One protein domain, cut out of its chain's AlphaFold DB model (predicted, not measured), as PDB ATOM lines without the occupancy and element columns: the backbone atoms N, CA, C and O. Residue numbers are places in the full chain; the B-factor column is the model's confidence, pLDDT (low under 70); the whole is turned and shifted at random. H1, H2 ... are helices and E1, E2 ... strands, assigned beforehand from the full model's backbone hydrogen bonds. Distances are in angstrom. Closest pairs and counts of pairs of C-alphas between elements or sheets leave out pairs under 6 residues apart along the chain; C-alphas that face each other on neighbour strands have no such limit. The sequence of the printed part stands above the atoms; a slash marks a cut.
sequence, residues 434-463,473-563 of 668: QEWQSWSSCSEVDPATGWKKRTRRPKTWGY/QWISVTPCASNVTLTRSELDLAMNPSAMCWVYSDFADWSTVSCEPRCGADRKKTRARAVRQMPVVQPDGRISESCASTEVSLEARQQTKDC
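Overview. This is residues 434 to 463 and 473 to 563 of the 668 residues of the protein "Microneme protein MIC16" of Toxoplasma gondii COUG (UniProt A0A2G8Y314). Little regular structure: a loose rod, mostly unnamed chain, with two small antiparallel sheets spaced along it, E1-E3 and E4-E6, and E5 between them. H1 packs on E3. The printed part has 121 residues, 38 in named elements, class mixed, in the order E1 E2 E3 H1 E4 E5 H2 E6; the radius of gyration of the C-alphas is 18.0 A, the spans 68 by 31 by 23 A.

Along the chain. E1, residues 451 to 455, begins at C-alpha (-87.187, 125.181, 49.791); E3 is 475 to 479, each 13.7 A. E2 is 458 to 460, H1 488 to 495, E4 524 to 528, E5 531 to 533, H2 554 to 557. E6, 558 to 562, ends at C-alpha (-84.333, 138.903, 80.020).

Arrangement. N 452 and O 478 of E1 and E3 are 2.9 A apart. The closest C-alphas of E3 and H1, Ile 475 and Met 495, are 6.4 A apart. E1 runs on into E2, and E4 into E5, each at 22 degrees. Across the antiparallel neighbour strands E4 and E6, N 525 and O 561 are within hydrogen-bond range, 2.9 A apart. In H1 every O i to N i+4 pair is within range; H2 is too short for one.

Size, cuts and confidence. Residues 464 to 472 are not printed, a 14.7 A gap between C-alphas 463 and 473. Links H1 to E4 and E5 to H2 are long. Residues 519, 521 and 548 to 556 have pLDDT under 70.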
ATOM      1  N   GLN A 434     -82.969 131.423  28.394       84.62
ATOM      2  CA  GLN A 434     -81.616 130.966  28.705       84.62
ATOM      3  C   GLN A 434     -81.677 129.727  29.612       84.62
ATOM      4  O   GLN A 434     -82.736 129.375  30.144       84.62
ATOM      5  N   GLU A 435     -80.529 129.079  29.802       87.81
ATOM      6  CA  GLU A 435     -80.387 127.978  30.752       87.81
ATOM      7  C   GLU A 435     -80.748 128.404  32.184       87.81
ATOM      8  O   GLU A 435     -80.716 129.584  32.555       87.81
ATOM      9  N   TRP A 436     -81.124 127.416  32.994       90.12
ATOM     10  CA  TRP A 436     -81.394 127.624  34.410       90.12
ATOM     11  C   TRP A 436     -80.100 127.918  35.169       90.12
ATOM     12  O   TRP A 436     -79.128 127.176  35.055       90.12
ATOM     13  N   GLN A 437     -80.130 128.950  36.012       91.25
ATOM     14  CA  GLN A 437     -79.123 129.158  37.047       91.25
ATOM     15  C   GLN A 437     -79.115 127.978  38.032       91.25
ATOM     16  O   GLN A 437     -80.067 127.188  38.110       91.25
ATOM     17  N   SER A 438     -78.042 127.875  38.814       90.06
ATOM     18  CA  SER A 438     -77.950 126.913  39.910       90.06
ATOM     19  C   SER A 438     -79.097 127.080  40.917       90.06
ATOM     20  O   SER A 438     -79.656 128.162  41.107       90.06
ATOM     21  N   TRP A 439     -79.454 125.977  41.574       92.62
ATOM     22  CA  TRP A 439     -80.336 126.010  42.738       92.62
ATOM     23  C   TRP A 439     -79.662 126.751  43.896       92.62
ATOM     24  O   TRP A 439     -78.475 126.540  44.150       92.62
ATOM     25  N   SER A 440     -80.427 127.560  44.634       90.94
ATOM     26  CA  SER A 440     -80.005 128.015  45.959       90.94
ATOM     27  C   SER A 440     -79.766 126.817  46.889       90.94
ATOM     28  O   SER A 440     -80.383 125.757  46.747       90.94
ATOM     29  N   SER A 441     -78.822 126.974  47.820       88.50
ATOM     30  CA  SER A 441     -78.424 125.894  48.726       88.50
ATOM     31  C   SER A 441     -79.528 125.552  49.735       88.50
ATOM     32  O   SER A 441     -80.302 126.414  50.148       88.50
ATOM     33  N   CYS A 442     -79.552 124.288  50.163       90.19
ATOM     34  CA  CYS A 442     -80.332 123.811  51.307       90.19
ATOM     35  C   CYS A 442     -79.483 123.669  52.588       90.19
ATOM     36  O   CYS A 442     -79.996 123.212  53.599       90.19
ATOM     37  N   SER A 443     -78.191 124.026  52.560       86.62
ATOM     38  CA  SER A 443     -77.220 123.725  53.632       86.62
ATOM     39  C   SER A 443     -77.545 124.334  54.997       86.62
ATOM     40  O   SER A 443     -77.137 123.786  56.014       86.62
ATOM     41  N   GLU A 444     -78.263 125.457  55.023       83.56
ATOM     42  CA  GLU A 444     -78.723 126.117  56.254       83.56
ATOM     43  C   GLU A 444     -80.255 126.154  56.362       83.56
ATOM     44  O   GLU A 444     -80.792 126.811  57.251       83.56
ATOM     45  N   VAL A 445     -80.963 125.491  55.442       87.75
ATOM     46  CA  VAL A 445     -82.427 125.497  55.334       87.75
ATOM     47  C   VAL A 445     -83.010 124.345  56.146       87.75
ATOM     48  O   VAL A 445     -82.497 123.230  56.090       87.75
ATOM     49  N   ASP A 446     -84.112 124.588  56.856       86.56
ATOM     50  CA  ASP A 446     -84.880 123.523  57.507       86.56
ATOM     51  C   ASP A 446     -85.410 122.529  56.448       86.56
ATOM     52  O   ASP A 446     -86.241 122.909  55.615       86.56
ATOM     53  N   PRO A 447     -84.960 121.259  56.443       83.62
ATOM     54  CA  PRO A 447     -85.302 120.313  55.387       83.62
ATOM     55  C   PRO A 447     -86.776 119.898  55.407       83.62
ATOM     56  O   PRO A 447     -87.300 119.521  54.361       83.62
ATOM     57  N   ALA A 448     -87.453 119.980  56.559       83.81
ATOM     58  CA  ALA A 448     -88.851 119.579  56.696       83.81
ATOM     59  C   ALA A 448     -89.829 120.608  56.107       83.81
ATOM     60  O   ALA A 448     -91.012 120.311  55.951       83.81
ATOM     61  N   THR A 449     -89.360 121.834  55.852       83.38
ATOM     62  CA  THR A 449     -90.256 122.996  55.796       83.38
ATOM     63  C   THR A 449     -89.770 124.131  54.876       83.38
ATOM     64  O   THR A 449     -90.554 124.989  54.467       83.38
ATOM     65  N   GLY A 450     -88.494 124.139  54.485       89.56
ATOM     66  CA  GLY A 450     -87.907 125.088  53.540       89.56
ATOM     67  C   GLY A 450     -87.674 124.537  52.128       89.56
ATOM     68  O   GLY A 450     -87.857 123.352  51.827       89.56
ATOM     69  N   TRP A 451     -87.264 125.430  51.229       93.19
ATOM     70  CA  TRP A 451     -87.187 125.181  49.791       93.19
ATOM     71  C   TRP A 451     -85.941 125.787  49.138       93.19
ATOM     72  O   TRP A 451     -85.389 126.802  49.563       93.19
ATOM     73  N   LYS A 452     -85.547 125.172  48.021       92.50
ATOM     74  CA  LYS A 452     -84.573 125.699  47.062       92.50
ATOM     75  C   LYS A 452     -85.297 126.335  45.881       92.50
ATOM     76  O   LYS A 452     -86.384 125.912  45.478       92.50
ATOM     77  N   LYS A 453     -84.672 127.359  45.310       91.75
ATOM     78  CA  LYS A 453     -85.204 128.163  44.207       91.75
ATOM     79  C   LYS A 453     -84.102 128.396  43.180       91.75
ATOM     80  O   LYS A 453     -82.934 128.520  43.541       91.75
ATOM     81  N   ARG A 454     -84.464 128.435  41.902       90.94
ATOM     82  CA  ARG A 454     -83.571 128.786  40.789       90.94
ATOM     83  C   ARG A 454     -84.268 129.731  39.823       90.94
ATOM     84  O   ARG A 454     -85.499 129.782  39.768       90.94
ATOM     85  N   THR A 455     -83.470 130.461  39.054       89.12
ATOM     86  CA  THR A 455     -83.942 131.482  38.114       89.12
ATOM     87  C   THR A 455     -83.399 131.237  36.704       89.12
ATOM     88  O   THR A 455     -82.480 130.442  36.513       89.12
ATOM     89  N   ARG A 456     -83.964 131.905  35.697       85.19
ATOM     90  CA  ARG A 456     -83.428 131.984  34.326       85.19
ATOM     91  C   ARG A 456     -83.747 133.345  33.704       85.19
ATOM     92  O   ARG A 456     -84.607 134.061  34.210       85.19
ATOM     93  N   ARG A 457     -83.081 133.714  32.604       82.50
ATOM     94  CA  ARG A 457     -83.435 134.909  31.806       82.50
ATOM     95  C   ARG A 457     -84.234 134.552  30.561       82.50
ATOM     96  O   ARG A 457     -83.954 133.513  29.964       82.50
ATOM     97  N   PRO A 458     -85.148 135.420  30.097       76.75
ATOM     98  CA  PRO A 458     -85.583 135.367  28.711       76.75
ATOM     99  C   PRO A 458     -84.381 135.695  27.809       76.75
ATOM    100  O   PRO A 458     -83.659 136.666  28.033       76.75
ATOM    101  N   LYS A 459     -84.150 134.857  26.800       75.88
ATOM    102  CA  LYS A 459     -83.217 135.094  25.689       75.88
ATOM    103  C   LYS A 459     -83.882 135.971  24.625       75.88
ATOM    104  O   LYS A 459     -83.232 136.853  24.070       75.88
ATOM    105  N   THR A 460     -85.180 135.772  24.399       72.81
ATOM    106  CA  THR A 460     -86.056 136.711  23.692       72.81
ATOM    107  C   THR A 460     -87.322 136.914  24.506       72.81
ATOM    108  O   THR A 460     -87.954 135.944  24.919       72.81
ATOM    109  N   TRP A 461     -87.719 138.170  24.700       70.94
ATOM    110  CA  TRP A 461     -89.111 138.480  25.016       70.94
ATOM    111  C   TRP A 461     -89.982 138.075  23.817       70.94
ATOM    112  O   TRP A 461     -89.534 138.149  22.670       70.94
ATOM    113  N   GLY A 462     -91.177 137.575  24.101       81.00
ATOM    114  CA  GLY A 462     -92.137 137.072  23.129       81.00
ATOM    115  C   GLY A 462     -93.157 138.132  22.710       81.00
ATOM    116  O   GLY A 462     -92.884 139.337  22.715       81.00
ATOM    117  N   TYR A 463     -94.360 137.672  22.382       85.19
ATOM    118  CA  TYR A 463     -95.496 138.502  21.976       85.19
ATOM    119  C   TYR A 463     -96.564 138.557  23.078       85.19
ATOM    120  O   TYR A 463     -96.669 137.636  23.882       85.19
ATOM    121  N   GLN A 473     -92.840 132.188  34.790       71.81
ATOM    122  CA  GLN A 473     -92.160 131.034  34.171       71.81
ATOM    123  C   GLN A 473     -90.616 131.079  34.236       71.81
ATOM    124  O   GLN A 473     -89.946 130.145  33.782       71.81
ATOM    125  N   TRP A 474     -90.021 132.140  34.790       80.69
ATOM    126  CA  TRP A 474     -88.562 132.267  34.974       80.69
ATOM    127  C   TRP A 474     -88.056 131.795  36.341       80.69
ATOM    128  O   TRP A 474     -86.846 131.771  36.568       80.69
ATOM    129  N   ILE A 475     -88.969 131.426  37.238       85.75
ATOM    130  CA  ILE A 475     -88.692 130.917  38.580       85.75
ATOM    131  C   ILE A 475     -89.052 129.431  38.612       85.75
ATOM    132  O   ILE A 475     -90.040 129.004  38.019       85.75
ATOM    133  N   SER A 476     -88.244 128.634  39.303       88.50
ATOM    134  CA  SER A 476     -88.541 127.236  39.614       88.50
ATOM    135  C   SER A 476     -88.198 126.990  41.081       88.50
ATOM    136  O   SER A 476     -87.120 127.364  41.544       88.50
ATOM    137  N   VAL A 477     -89.144 126.402  41.813       91.06
ATOM    138  CA  VAL A 477     -89.069 126.099  43.249       91.06
ATOM    139  C   VAL A 477     -89.155 124.588  43.439       91.06
ATOM    140  O   VAL A 477     -89.828 123.892  42.679       91.06
ATOM    141  N   THR A 478     -88.466 124.057  44.445       91.31
ATOM    142  CA  THR A 478     -88.591 122.661  44.886       91.31
ATOM    143  C   THR A 478     -88.283 122.600  46.388       91.31
ATOM    144  O   THR A 478     -87.373 123.302  46.829       91.31
ATOM    145  N   PRO A 479     -88.998 121.800  47.196       92.62
ATOM    146  CA  PRO A 479     -88.656 121.592  48.605       92.62
ATOM    147  C   PRO A 479     -87.224 121.056  48.777       92.62
ATOM    148  O   PRO A 479     -86.633 120.478  47.856       92.62
ATOM    149  N   CYS A 480     -86.630 121.287  49.950       90.56
ATOM    150  CA  CYS A 480     -85.270 120.823  50.225       90.56
ATOM    151  C   CYS A 480     -85.203 119.302  50.452       90.56
ATOM    152  O   CYS A 480     -84.319 118.658  49.883       90.56
ATOM    153  N   ALA A 481     -86.160 118.723  51.187       90.19
ATOM    154  CA  ALA A 481     -86.367 117.275  51.252       90.19
ATOM    155  C   ALA A 481     -87.296 116.776  50.127       90.19
ATOM    156  O   ALA A 481     -88.235 117.460  49.722       90.19
ATOM    157  N   SER A 482     -87.042 115.567  49.620       81.75
ATOM    158  CA  SER A 482     -87.759 114.970  48.479       81.75
ATOM    159  C   SER A 482     -89.125 114.361  48.821       81.75
ATOM    160  O   SER A 482     -89.896 114.061  47.914       81.75
ATOM    161  N   ASN A 483     -89.422 114.169  50.107       84.06
ATOM    162  CA  ASN A 483     -90.667 113.595  50.631       84.06
ATOM    163  C   ASN A 483     -91.639 114.647  51.198       84.06
ATOM    164  O   ASN A 483     -92.678 114.285  51.745       84.06
ATOM    165  N   VAL A 484     -91.299 115.935  51.095       84.12
ATOM    166  CA  VAL A 484     -92.124 117.063  51.542       84.12
ATOM    167  C   VAL A 484     -92.815 117.683  50.332       84.12
ATOM    168  O   VAL A 484     -92.215 117.815  49.269       84.12
ATOM    169  N   THR A 485     -94.061 118.120  50.498       85.12
ATOM    170  CA  THR A 485     -94.778 118.968  49.535       85.12
ATOM    171  C   THR A 485     -95.080 120.315  50.180       85.12
ATOM    172  O   THR A 485     -95.686 120.347  51.249       85.12
ATOM    173  N   LEU A 486     -94.694 121.416  49.533       84.38
ATOM    174  CA  LEU A 486     -95.037 122.768  49.990       84.38
ATOM    175  C   LEU A 486     -96.554 122.984  49.941       84.38
ATOM    176  O   LEU A 486     -97.207 122.601  48.966       84.38
ATOM    177  N   THR A 487     -97.111 123.643  50.958       88.00
ATOM    178  CA  THR A 487     -98.504 124.110  50.915       88.00
ATOM    179  C   THR A 487     -98.683 125.199  49.850       88.00
ATOM    180  O   THR A 487     -97.713 125.804  49.388       88.00
ATOM    181  N   ARG A 488     -99.928 125.486  49.439       85.31
ATOM    182  CA  ARG A 488    -100.187 126.480  48.380       85.31
ATOM    183  C   ARG A 488     -99.636 127.868  48.735       85.31
ATOM    184  O   ARG A 488     -98.991 128.487  47.897       85.31
ATOM    185  N   SER A 489     -99.825 128.312  49.976       86.50
ATOM    186  CA  SER A 489     -99.306 129.583  50.495       86.50
ATOM    187  C   SER A 489     -97.775 129.631  50.534       86.50
ATOM    188  O   SER A 489     -97.193 130.651  50.174       86.50
ATOM    189  N   GLU A 490     -97.109 128.537  50.917       87.19
ATOM    190  CA  GLU A 490     -95.643 128.439  50.865       87.19
ATOM    191  C   GLU A 490     -95.127 128.446  49.423       87.19
ATOM    192  O   GLU A 490     -94.131 129.106  49.139       87.19
ATOM    193  N   LEU A 491     -95.818 127.775  48.495       85.44
ATOM    194  CA  LEU A 491     -95.468 127.786  47.076       85.44
ATOM    195  C   LEU A 491     -95.653 129.177  46.453       85.44
ATOM    196  O   LEU A 491     -94.778 129.618  45.714       85.44
ATOM    197  N   ASP A 492     -96.738 129.891  46.765       84.62
ATOM    198  CA  ASP A 492     -96.968 131.259  46.281       84.62
ATOM    199  C   ASP A 492     -95.944 132.254  46.860       84.62
ATOM    200  O   ASP A 492     -95.414 133.098  46.131       84.62
ATOM    201  N   LEU A 493     -95.575 132.108  48.139       85.69
ATOM    202  CA  LEU A 493     -94.481 132.865  48.760       85.69
ATOM    203  C   LEU A 493     -93.126 132.551  48.103       85.69
ATOM    204  O   LEU A 493     -92.356 133.463  47.799       85.69
ATOM    205  N   ALA A 494     -92.838 131.275  47.849       86.19
ATOM    206  CA  ALA A 494     -91.598 130.837  47.223       86.19
ATOM    207  C   ALA A 494     -91.504 131.268  45.751       86.19
ATOM    208  O   ALA A 494     -90.436 131.678  45.299       86.19
ATOM    209  N   MET A 495     -92.604 131.232  44.996       84.19
ATOM    210  CA  MET A 495     -92.659 131.674  43.597       84.19
ATOM    211  C   MET A 495     -92.621 133.203  43.445       84.19
ATOM    212  O   MET A 495     -92.325 133.692  42.357       84.19
ATOM    213  N   ASN A 496     -92.855 133.968  44.517       84.06
ATOM    214  CA  ASN A 496     -92.842 135.429  44.489       84.06
ATOM    215  C   ASN A 496     -91.488 135.981  43.965       84.06
ATOM    216  O   ASN A 496     -90.427 135.638  44.512       84.06
ATOM    217  N   PRO A 497     -91.477 136.849  42.932       77.00
ATOM    218  CA  PRO A 497     -90.245 137.394  42.362       77.00
ATOM    219  C   PRO A 497     -89.500 138.359  43.299       77.00
ATOM    220  O   PRO A 497     -88.294 138.523  43.143       77.00
ATOM    221  N   SER A 498     -90.171 138.942  44.297       80.94
ATOM    222  CA  SER A 498     -89.539 139.778  45.330       80.94
ATOM    223  C   SER A 498     -88.817 138.949  46.404       80.94
ATOM    224  O   SER A 498     -87.895 139.439  47.054       80.94
ATOM    225  N   ALA A 499     -89.192 137.679  46.589       83.44
ATOM    226  CA  ALA A 499     -88.621 136.789  47.601       83.44
ATOM    227  C   ALA A 499     -87.312 136.129  47.115       83.44
ATOM    228  O   ALA A 499     -87.265 134.919  46.884       83.44
ATOM    229  N   MET A 500     -86.251 136.922  46.922       85.44
ATOM    230  CA  MET A 500     -84.935 136.441  46.444       85.44
ATOM    231  C   MET A 500     -83.819 136.447  47.496       85.44
ATOM    232  O   MET A 500     -82.793 135.796  47.295       85.44
ATOM    233  N   CYS A 501     -84.003 137.151  48.613       87.00
ATOM    234  CA  CYS A 501     -83.084 137.084  49.750       87.00
ATOM    235  C   CYS A 501     -83.393 135.875  50.656       87.00
ATOM    236  O   CYS A 501     -84.197 135.000  50.320       87.00
ATOM    237  N   TRP A 502     -82.750 135.848  51.826       86.38
ATOM    238  CA  TRP A 502     -83.122 134.992  52.947       86.38
ATOM    239  C   TRP A 502     -84.625 135.075  53.266       86.38
ATOM    240  O   TRP A 502     -85.166 136.171  53.415       86.38
ATOM    241  N   VAL A 503     -85.272 133.922  53.442       88.88
ATOM    242  CA  VAL A 503     -86.622 133.812  54.025       88.88
ATOM    243  C   VAL A 503     -86.520 132.972  55.292       88.88
ATOM    244  O   VAL A 503     -85.789 131.982  55.324       88.88
ATOM    245  N   TYR A 504     -87.256 133.359  56.330       87.12
ATOM    246  CA  TYR A 504     -87.280 132.702  57.636       87.12
ATOM    247  C   TYR A 504     -88.712 132.300  58.000       87.12
ATOM    248  O   TYR A 504     -89.660 132.867  57.460       87.12
ATOM    249  N   SER A 505     -88.867 131.361  58.932       87.12
ATOM    250  CA  SER A 505     -90.148 131.142  59.611       87.12
ATOM    251  C   SER A 505     -90.482 132.314  60.538       87.12
ATOM    252  O   SER A 505     -89.646 133.185  60.804       87.12
ATOM    253  N   ASP A 506     -91.671 132.289  61.127       86.81
ATOM    254  CA  ASP A 506     -91.934 133.056  62.339       86.81
ATOM    255  C   ASP A 506     -91.035 132.597  63.498       86.81
ATOM    256  O   ASP A 506     -90.485 131.488  63.502       86.81
ATOM    257  N   PHE A 507     -90.863 133.478  64.484       87.38
ATOM    258  CA  PHE A 507     -90.232 133.139  65.757       87.38
ATOM    259  C   PHE A 507     -91.213 132.381  66.652       87.38
ATOM    260  O   PHE A 507     -92.387 132.739  66.715       87.38
ATOM    261  N   ALA A 508     -90.708 131.420  67.432       84.75
ATOM    262  CA  ALA A 508     -91.487 130.789  68.496       84.75
ATOM    263  C   ALA A 508     -92.068 131.829  69.479       84.75
ATOM    264  O   ALA A 508     -91.476 132.888  69.727       84.75
ATOM    265  N   ASP A 509     -93.225 131.526  70.060       86.00
ATOM    266  CA  ASP A 509     -93.877 132.436  70.994       86.00
ATOM    267  C   ASP A 509     -93.094 132.602  72.301       86.00
ATOM    268  O   ASP A 509     -92.525 131.663  72.857       86.00
ATOM    269  N   TRP A 510     -93.110 133.815  72.856       85.25
ATOM    270  CA  TRP A 510     -92.410 134.096  74.116       85.25
ATOM    271  C   TRP A 510     -93.002 133.359  75.332       85.25
ATOM    272  O   TRP A 510     -92.403 133.414  76.406       85.25
ATOM    273  N   SER A 511     -94.156 132.706  75.194       82.50
ATOM    274  CA  SER A 511     -94.778 131.844  76.207       82.50
ATOM    275  C   SER A 511     -94.256 130.403  76.185       82.50
ATOM    276  O   SER A 511     -94.239 129.766  77.235       82.50
ATOM    277  N   THR A 512     -93.809 129.887  75.032       83.88
ATOM    278  CA  THR A 512     -93.325 128.499  74.893       83.88
ATOM    279  C   THR A 512     -91.827 128.367  75.169       83.88
ATOM    280  O   THR A 512     -91.356 127.295  75.546       83.88
ATOM    281  N   VAL A 513     -91.071 129.462  75.038       86.94
ATOM    282  CA  VAL A 513     -89.629 129.498  75.316       86.94
ATOM    283  C   VAL A 513     -89.364 129.727  76.807       86.94
ATOM    284  O   VAL A 513     -89.693 130.777  77.366       86.94
ATOM    285  N   SER A 514     -88.736 128.733  77.440       85.19
ATOM    286  CA  SER A 514     -88.354 128.749  78.858       85.19
ATOM    287  C   SER A 514     -87.222 129.737  79.167       85.19
ATOM    288  O   SER A 514     -86.432 130.097  78.299       85.19
ATOM    289  N   CYS A 515     -87.145 130.158  80.431       84.19
ATOM    290  CA  CYS A 515     -86.028 130.936  80.965       84.19
ATOM    291  C   CYS A 515     -84.887 130.012  81.399       84.19
ATOM    292  O   CYS A 515     -85.116 129.077  82.171       84.19
ATOM    293  N   GLU A 516     -83.672 130.323  80.961       83.44
ATOM    294  CA  GLU A 516     -82.440 129.625  81.312       83.44
ATOM    295  C   GLU A 516     -81.419 130.619  81.911       83.44
ATOM    296  O   GLU A 516     -81.231 131.710  81.364       83.44
ATOM    297  N   PRO A 517     -80.778 130.294  83.052       75.44
ATOM    298  CA  PRO A 517     -81.118 129.194  83.962       75.44
ATOM    299  C   PRO A 517     -82.554 129.300  84.518       75.44
ATOM    300  O   PRO A 517     -83.175 130.365  84.543       75.44
ATOM    301  N   ARG A 518     -83.115 128.168  84.973       74.12
ATOM    302  CA  ARG A 518     -84.512 128.114  85.453       74.12
ATOM    303  C   ARG A 518     -84.763 129.024  86.664       74.12
ATOM    304  O   ARG A 518     -85.863 129.562  86.792       74.12
ATOM    305  N   CYS A 519     -83.740 129.239  87.488       69.69
ATOM    306  CA  CYS A 519     -83.708 130.076  88.689       69.69
ATOM    307  C   CYS A 519     -82.430 130.948  88.706       69.69
ATOM    308  O   CYS A 519     -81.556 130.754  87.864       69.69
ATOM    309  N   GLY A 520     -82.333 131.924  89.615       70.44
ATOM    310  CA  GLY A 520     -81.264 132.935  89.664       70.44
ATOM    311  C   GLY A 520     -81.719 134.341  89.242       70.44
ATOM    312  O   GLY A 520     -82.920 134.601  89.132       70.44
ATOM    313  N   ALA A 521     -80.758 135.247  89.020       68.75
ATOM    314  CA  ALA A 521     -80.995 136.635  88.598       68.75
ATOM    315  C   ALA A 521     -80.889 136.816  87.072       68.75
ATOM    316  O   ALA A 521     -81.856 137.236  86.443       68.75
ATOM    317  N   ASP A 522     -79.761 136.424  86.467       76.69
ATOM    318  CA  ASP A 522     -79.413 136.638  85.047       76.69
ATOM    319  C   ASP A 522     -80.133 135.696  84.061       76.69
ATOM    320  O   ASP A 522     -79.562 135.184  83.096       76.69
ATOM    321  N   ARG A 523     -81.412 135.431  84.325       81.81
ATOM    322  CA  ARG A 523     -82.247 134.472  83.600       81.81
ATOM    323  C   ARG A 523     -82.674 135.069  82.267       81.81
ATOM    324  O   ARG A 523     -83.366 136.086  82.236       81.81
ATOM    325  N   LYS A 524     -82.327 134.413  81.164       87.56
ATOM    326  CA  LYS A 524     -82.652 134.862  79.804       87.56
ATOM    327  C   LYS A 524     -83.475 133.808  79.089       87.56
ATOM    328  O   LYS A 524     -83.398 132.626  79.398       87.56
ATOM    329  N   LYS A 525     -84.279 134.227  78.118       89.06
ATOM    330  CA  LYS A 525     -84.914 133.316  77.169       89.06
ATOM    331  C   LYS A 525     -84.541 133.701  75.750       89.06
ATOM    332  O   LYS A 525     -84.628 134.872  75.379       89.06
ATOM    333  N   THR A 526     -84.137 132.704  74.974       88.12
ATOM    334  CA  THR A 526     -83.638 132.867  73.608       88.12
ATOM    335  C   THR A 526     -84.551 132.108  72.664       88.12
ATOM    336  O   THR A 526     -84.654 130.886  72.742       88.12
ATOM    337  N   ARG A 527     -85.234 132.825  71.770       88.44
ATOM    338  CA  ARG A 527     -86.098 132.231  70.748       88.44
ATOM    339  C   ARG A 527     -85.408 132.252  69.394       88.44
ATOM    340  O   ARG A 527     -84.884 133.287  68.992       88.44
ATOM    341  N   ALA A 528     -85.440 131.134  68.681       86.06
ATOM    342  CA  ALA A 528     -84.925 131.023  67.321       86.06
ATOM    343  C   ALA A 528     -86.063 131.011  66.286       86.06
ATOM    344  O   ALA A 528     -87.233 130.817  66.630       86.06
ATOM    345  N   ARG A 529     -85.703 131.193  65.013       86.44
ATOM    346  CA  ARG A 529     -86.549 130.901  63.849       86.44
ATOM    347  C   ARG A 529     -85.765 130.129  62.791       86.44
ATOM    348  O   ARG A 529     -84.560 130.330  62.642       86.44
ATOM    349  N   ALA A 530     -86.448 129.254  62.061       86.25
ATOM    350  CA  ALA A 530     -85.852 128.448  61.005       86.25
ATOM    351  C   ALA A 530     -85.567 129.289  59.750       86.25
ATOM    352  O   ALA A 530     -86.274 130.257  59.463       86.25
ATOM    353  N   VAL A 531     -84.565 128.895  58.962       88.44
ATOM    354  CA  VAL A 531     -84.380 129.409  57.597       88.44
ATOM    355  C   VAL A 531     -85.248 128.580  56.653       88.44
ATOM    356  O   VAL A 531     -85.175 127.353  56.649       88.44
ATOM    357  N   ARG A 532     -86.053 129.255  55.832       89.31
ATOM    358  CA  ARG A 532     -86.921 128.650  54.810       89.31
ATOM    359  C   ARG A 532     -86.342 128.747  53.396       89.31
ATOM    360  O   ARG A 532     -86.636 127.890  52.573       89.31
ATOM    361  N   GLN A 533     -85.507 129.754  53.122       90.75
ATOM    362  CA  GLN A 533     -84.840 129.954  51.830       90.75
ATOM    363  C   GLN A 533     -83.472 130.628  52.033       90.75
ATOM    364  O   GLN A 533     -83.391 131.636  52.738       90.75
ATOM    365  N   MET A 534     -82.419 130.125  51.377       90.12
ATOM    366  CA  MET A 534     -81.129 130.824  51.227       90.12
ATOM    367  C   MET A 534     -81.142 131.772  50.011       90.12
ATOM    368  O   MET A 534     -81.904 131.521  49.073       90.12
ATOM    369  N   PRO A 535     -80.303 132.831  49.979       89.56
ATOM    370  CA  PRO A 535     -80.279 133.807  48.892       89.56
ATOM    371  C   PRO A 535     -80.151 133.161  47.514       89.56
ATOM    372  O   PRO A 535     -79.365 132.235  47.298       89.56
ATOM    373  N   VAL A 536     -80.952 133.655  46.578       89.62
ATOM    374  CA  VAL A 536     -81.113 133.061  45.254       89.62
ATOM    375  C   VAL A 536     -80.245 133.806  44.253       89.62
ATOM    376  O   VAL A 536     -80.231 135.038  44.224       89.62
ATOM    377  N   VAL A 537     -79.550 133.053  43.397       88.06
ATOM    378  CA  VAL A 537     -78.866 133.606  42.227       88.06
ATOM    379  C   VAL A 537     -79.921 134.249  41.325       88.06
ATOM    380  O   VAL A 537     -80.798 133.570  40.778       88.06
ATOM    381  N   GLN A 538     -79.872 135.573  41.212       84.00
ATOM    382  CA  GLN A 538     -80.727 136.348  40.327       84.00
ATOM    383  C   GLN A 538     -80.350 136.092  38.858       84.00
ATOM    384  O   GLN A 538     -79.296 135.519  38.567       84.00
ATOM    385  N   PRO A 539     -81.191 136.497  37.888       77.94
ATOM    386  CA  PRO A 539     -80.976 136.127  36.491       77.94
ATOM    387  C   PRO A 539     -79.703 136.714  35.841       77.94
ATOM    388  O   PRO A 539     -79.378 136.364  34.713       77.94
ATOM    389  N   ASP A 540     -78.972 137.612  36.506       78.69
ATOM    390  CA  ASP A 540     -77.629 138.063  36.104       78.69
ATOM    391  C   ASP A 540     -76.483 137.136  36.539       78.69
ATOM    392  O   ASP A 540     -75.324 137.441  36.250       78.69
ATOM    393  N   GLY A 541     -76.783 136.019  37.204       81.50
ATOM    394  CA  GLY A 541     -75.771 135.128  37.763       81.50
ATOM    395  C   GLY A 541     -75.158 135.660  39.062       81.50
ATOM    396  O   GLY A 541     -74.087 135.202  39.456       81.50
ATOM    397  N   ARG A 542     -75.796 136.634  39.729       84.75
ATOM    398  CA  ARG A 542     -75.331 137.213  40.998       84.75
ATOM    399  C   ARG A 542     -76.380 137.063  42.093       84.75
ATOM    400  O   ARG A 542     -77.576 137.004  41.835       84.75
ATOM    401  N   ILE A 543     -75.934 137.029  43.342       84.38
ATOM    402  CA  ILE A 543     -76.808 137.292  44.489       84.38
ATOM    403  C   ILE A 543     -76.821 138.814  44.673       84.38
ATOM    404  O   ILE A 543     -75.770 139.448  44.582       84.38
ATOM    405  N   SER A 544     -77.997 139.411  44.890       82.25
ATOM    406  CA  SER A 544     -78.094 140.860  45.109       82.25
ATOM    407  C   SER A 544     -77.347 141.259  46.381       82.25
ATOM    408  O   SER A 544     -77.441 140.557  47.385       82.25
ATOM    409  N   GLU A 545     -76.635 142.384  46.358       75.69
ATOM    410  CA  GLU A 545     -75.762 142.823  47.457       75.69
ATOM    411  C   GLU A 545     -76.525 142.993  48.786       75.69
ATOM    412  O   GLU A 545     -76.001 142.647  49.841       75.69
ATOM    413  N   SER A 546     -77.804 143.386  48.739       76.81
ATOM    414  CA  SER A 546     -78.700 143.452  49.909       76.81
ATOM    415  C   SER A 546     -79.132 142.085  50.464       76.81
ATOM    416  O   SER A 546     -79.574 142.001  51.606       76.81
ATOM    417  N   CYS A 547     -79.001 141.013  49.679       76.88
ATOM    418  CA  CYS A 547     -79.182 139.630  50.119       76.88
ATOM    419  C   CYS A 547     -77.851 138.939  50.477       76.88
ATOM    420  O   CYS A 547     -77.874 137.856  51.060       76.88
ATOM    421  N   ALA A 548     -76.713 139.505  50.059       65.19
ATOM    422  CA  ALA A 548     -75.409 138.842  50.030       65.19
ATOM    423  C   ALA A 548     -74.616 138.945  51.345       65.19
ATOM    424  O   ALA A 548     -73.464 138.513  51.390       65.19
ATOM    425  N   SER A 549     -75.209 139.487  52.415       65.31
ATOM    426  CA  SER A 549     -74.615 139.449  53.750       65.31
ATOM    427  C   SER A 549     -74.486 137.996  54.220       65.31
ATOM    428  O   SER A 549     -75.461 137.355  54.615       65.31
ATOM    429  N   THR A 550     -73.259 137.473  54.152       51.31
ATOM    430  CA  THR A 550     -72.868 136.164  54.703       51.31
ATOM    431  C   THR A 550     -73.057 136.130  56.214       51.31
ATOM    432  O   THR A 550     -73.476 135.119  56.770       51.31
ATOM    433  N   GLU A 551     -72.837 137.269  56.868       51.34
ATOM    434  CA  GLU A 551     -73.365 137.548  58.196       51.34
ATOM    435  C   GLU A 551     -74.878 137.776  58.105       51.34
ATOM    436  O   GLU A 551     -75.376 138.896  57.976       51.34
ATOM    437  N   VAL A 552     -75.637 136.688  58.222       53.59
ATOM    438  CA  VAL A 552     -76.951 136.791  58.855       53.59
ATOM    439  C   VAL A 552     -76.692 137.176  60.306       53.59
ATOM    440  O   VAL A 552     -76.132 136.370  61.049       53.59
ATOM    441  N   SER A 553     -77.072 138.394  60.710       56.62
ATOM    442  CA  SER A 553     -76.878 138.816  62.100       56.62
ATOM    443  C   SER A 553     -77.552 137.814  63.038       56.62
ATOM    444  O   SER A 553     -78.637 137.300  62.741       56.62
ATOM    445  N   LEU A 554     -76.911 137.502  64.171       60.16
ATOM    446  CA  LEU A 554     -77.463 136.516  65.107       60.16
ATOM    447  C   LEU A 554     -78.883 136.924  65.536       60.16
ATOM    448  O   LEU A 554     -79.779 136.089  65.562       60.16
ATOM    449  N   GLU A 555     -79.090 138.228  65.719       61.28
ATOM    450  CA  GLU A 555     -80.355 138.933  65.980       61.28
ATOM    451  C   GLU A 555     -81.473 138.622  64.961       61.28
ATOM    452  O   GLU A 555     -82.661 138.610  65.294       61.28
ATOM    453  N   ALA A 556     -81.109 138.363  63.700       66.62
ATOM    454  CA  ALA A 556     -82.045 138.025  62.633       66.62
ATOM    455  C   ALA A 556     -82.447 136.538  62.625       66.62
ATOM    456  O   ALA A 556     -83.464 136.207  62.010       66.62
ATOM    457  N   ARG A 557     -81.711 135.646  63.306       75.19
ATOM    458  CA  ARG A 557     -82.073 134.221  63.509       75.19
ATOM    459  C   ARG A 557     -82.550 133.912  64.927       75.19
ATOM    460  O   ARG A 557     -83.316 132.968  65.113       75.19
ATOM    461  N   GLN A 558     -82.112 134.689  65.910       84.94
ATOM    462  CA  GLN A 558     -82.340 134.490  67.335       84.94
ATOM    463  C   GLN A 558     -82.643 135.826  68.017       84.94
ATOM    464  O   GLN A 558     -81.976 136.824  67.774       84.94
ATOM    465  N   GLN A 559     -83.628 135.839  68.908       86.56
ATOM    466  CA  GLN A 559     -83.911 136.973  69.785       86.56
ATOM    467  C   GLN A 559     -83.769 136.524  71.232       86.56
ATOM    468  O   GLN A 559     -84.361 135.520  71.627       86.56
ATOM    469  N   THR A 560     -83.035 137.296  72.028       87.25
ATOM    470  CA  THR A 560     -82.841 137.056  73.461       87.25
ATOM    471  C   THR A 560     -83.561 138.139  74.252       87.25
ATOM    472  O   THR A 560     -83.488 139.315  73.898       87.25
ATOM    473  N   LYS A 561     -84.263 137.755  75.319       88.31
ATOM    474  CA  LYS A 561     -84.900 138.689  76.251       88.31
ATOM    475  C   LYS A 561     -84.699 138.223  77.689       88.31
ATOM    476  O   LYS A 561     -84.844 137.035  77.981       88.31
ATOM    477  N   ASP A 562     -84.419 139.161  78.584       87.31
ATOM    478  CA  ASP A 562     -84.333 138.903  80.020       87.31
ATOM    479  C   ASP A 562     -85.695 138.486  80.597       87.31
ATOM    480  O   ASP A 562     -86.761 138.969  80.185       87.31
ATOM    481  N   CYS A 563     -85.671 137.559  81.548       83.94
ATOM    482  CA  CYS A 563     -86.865 137.076  82.224       83.94
ATOM    483  C   CYS A 563     -87.187 137.924  83.463       83.94
ATOM    484  O   CYS A 563     -86.284 138.307  84.203       83.94
TER     485      CYS A 563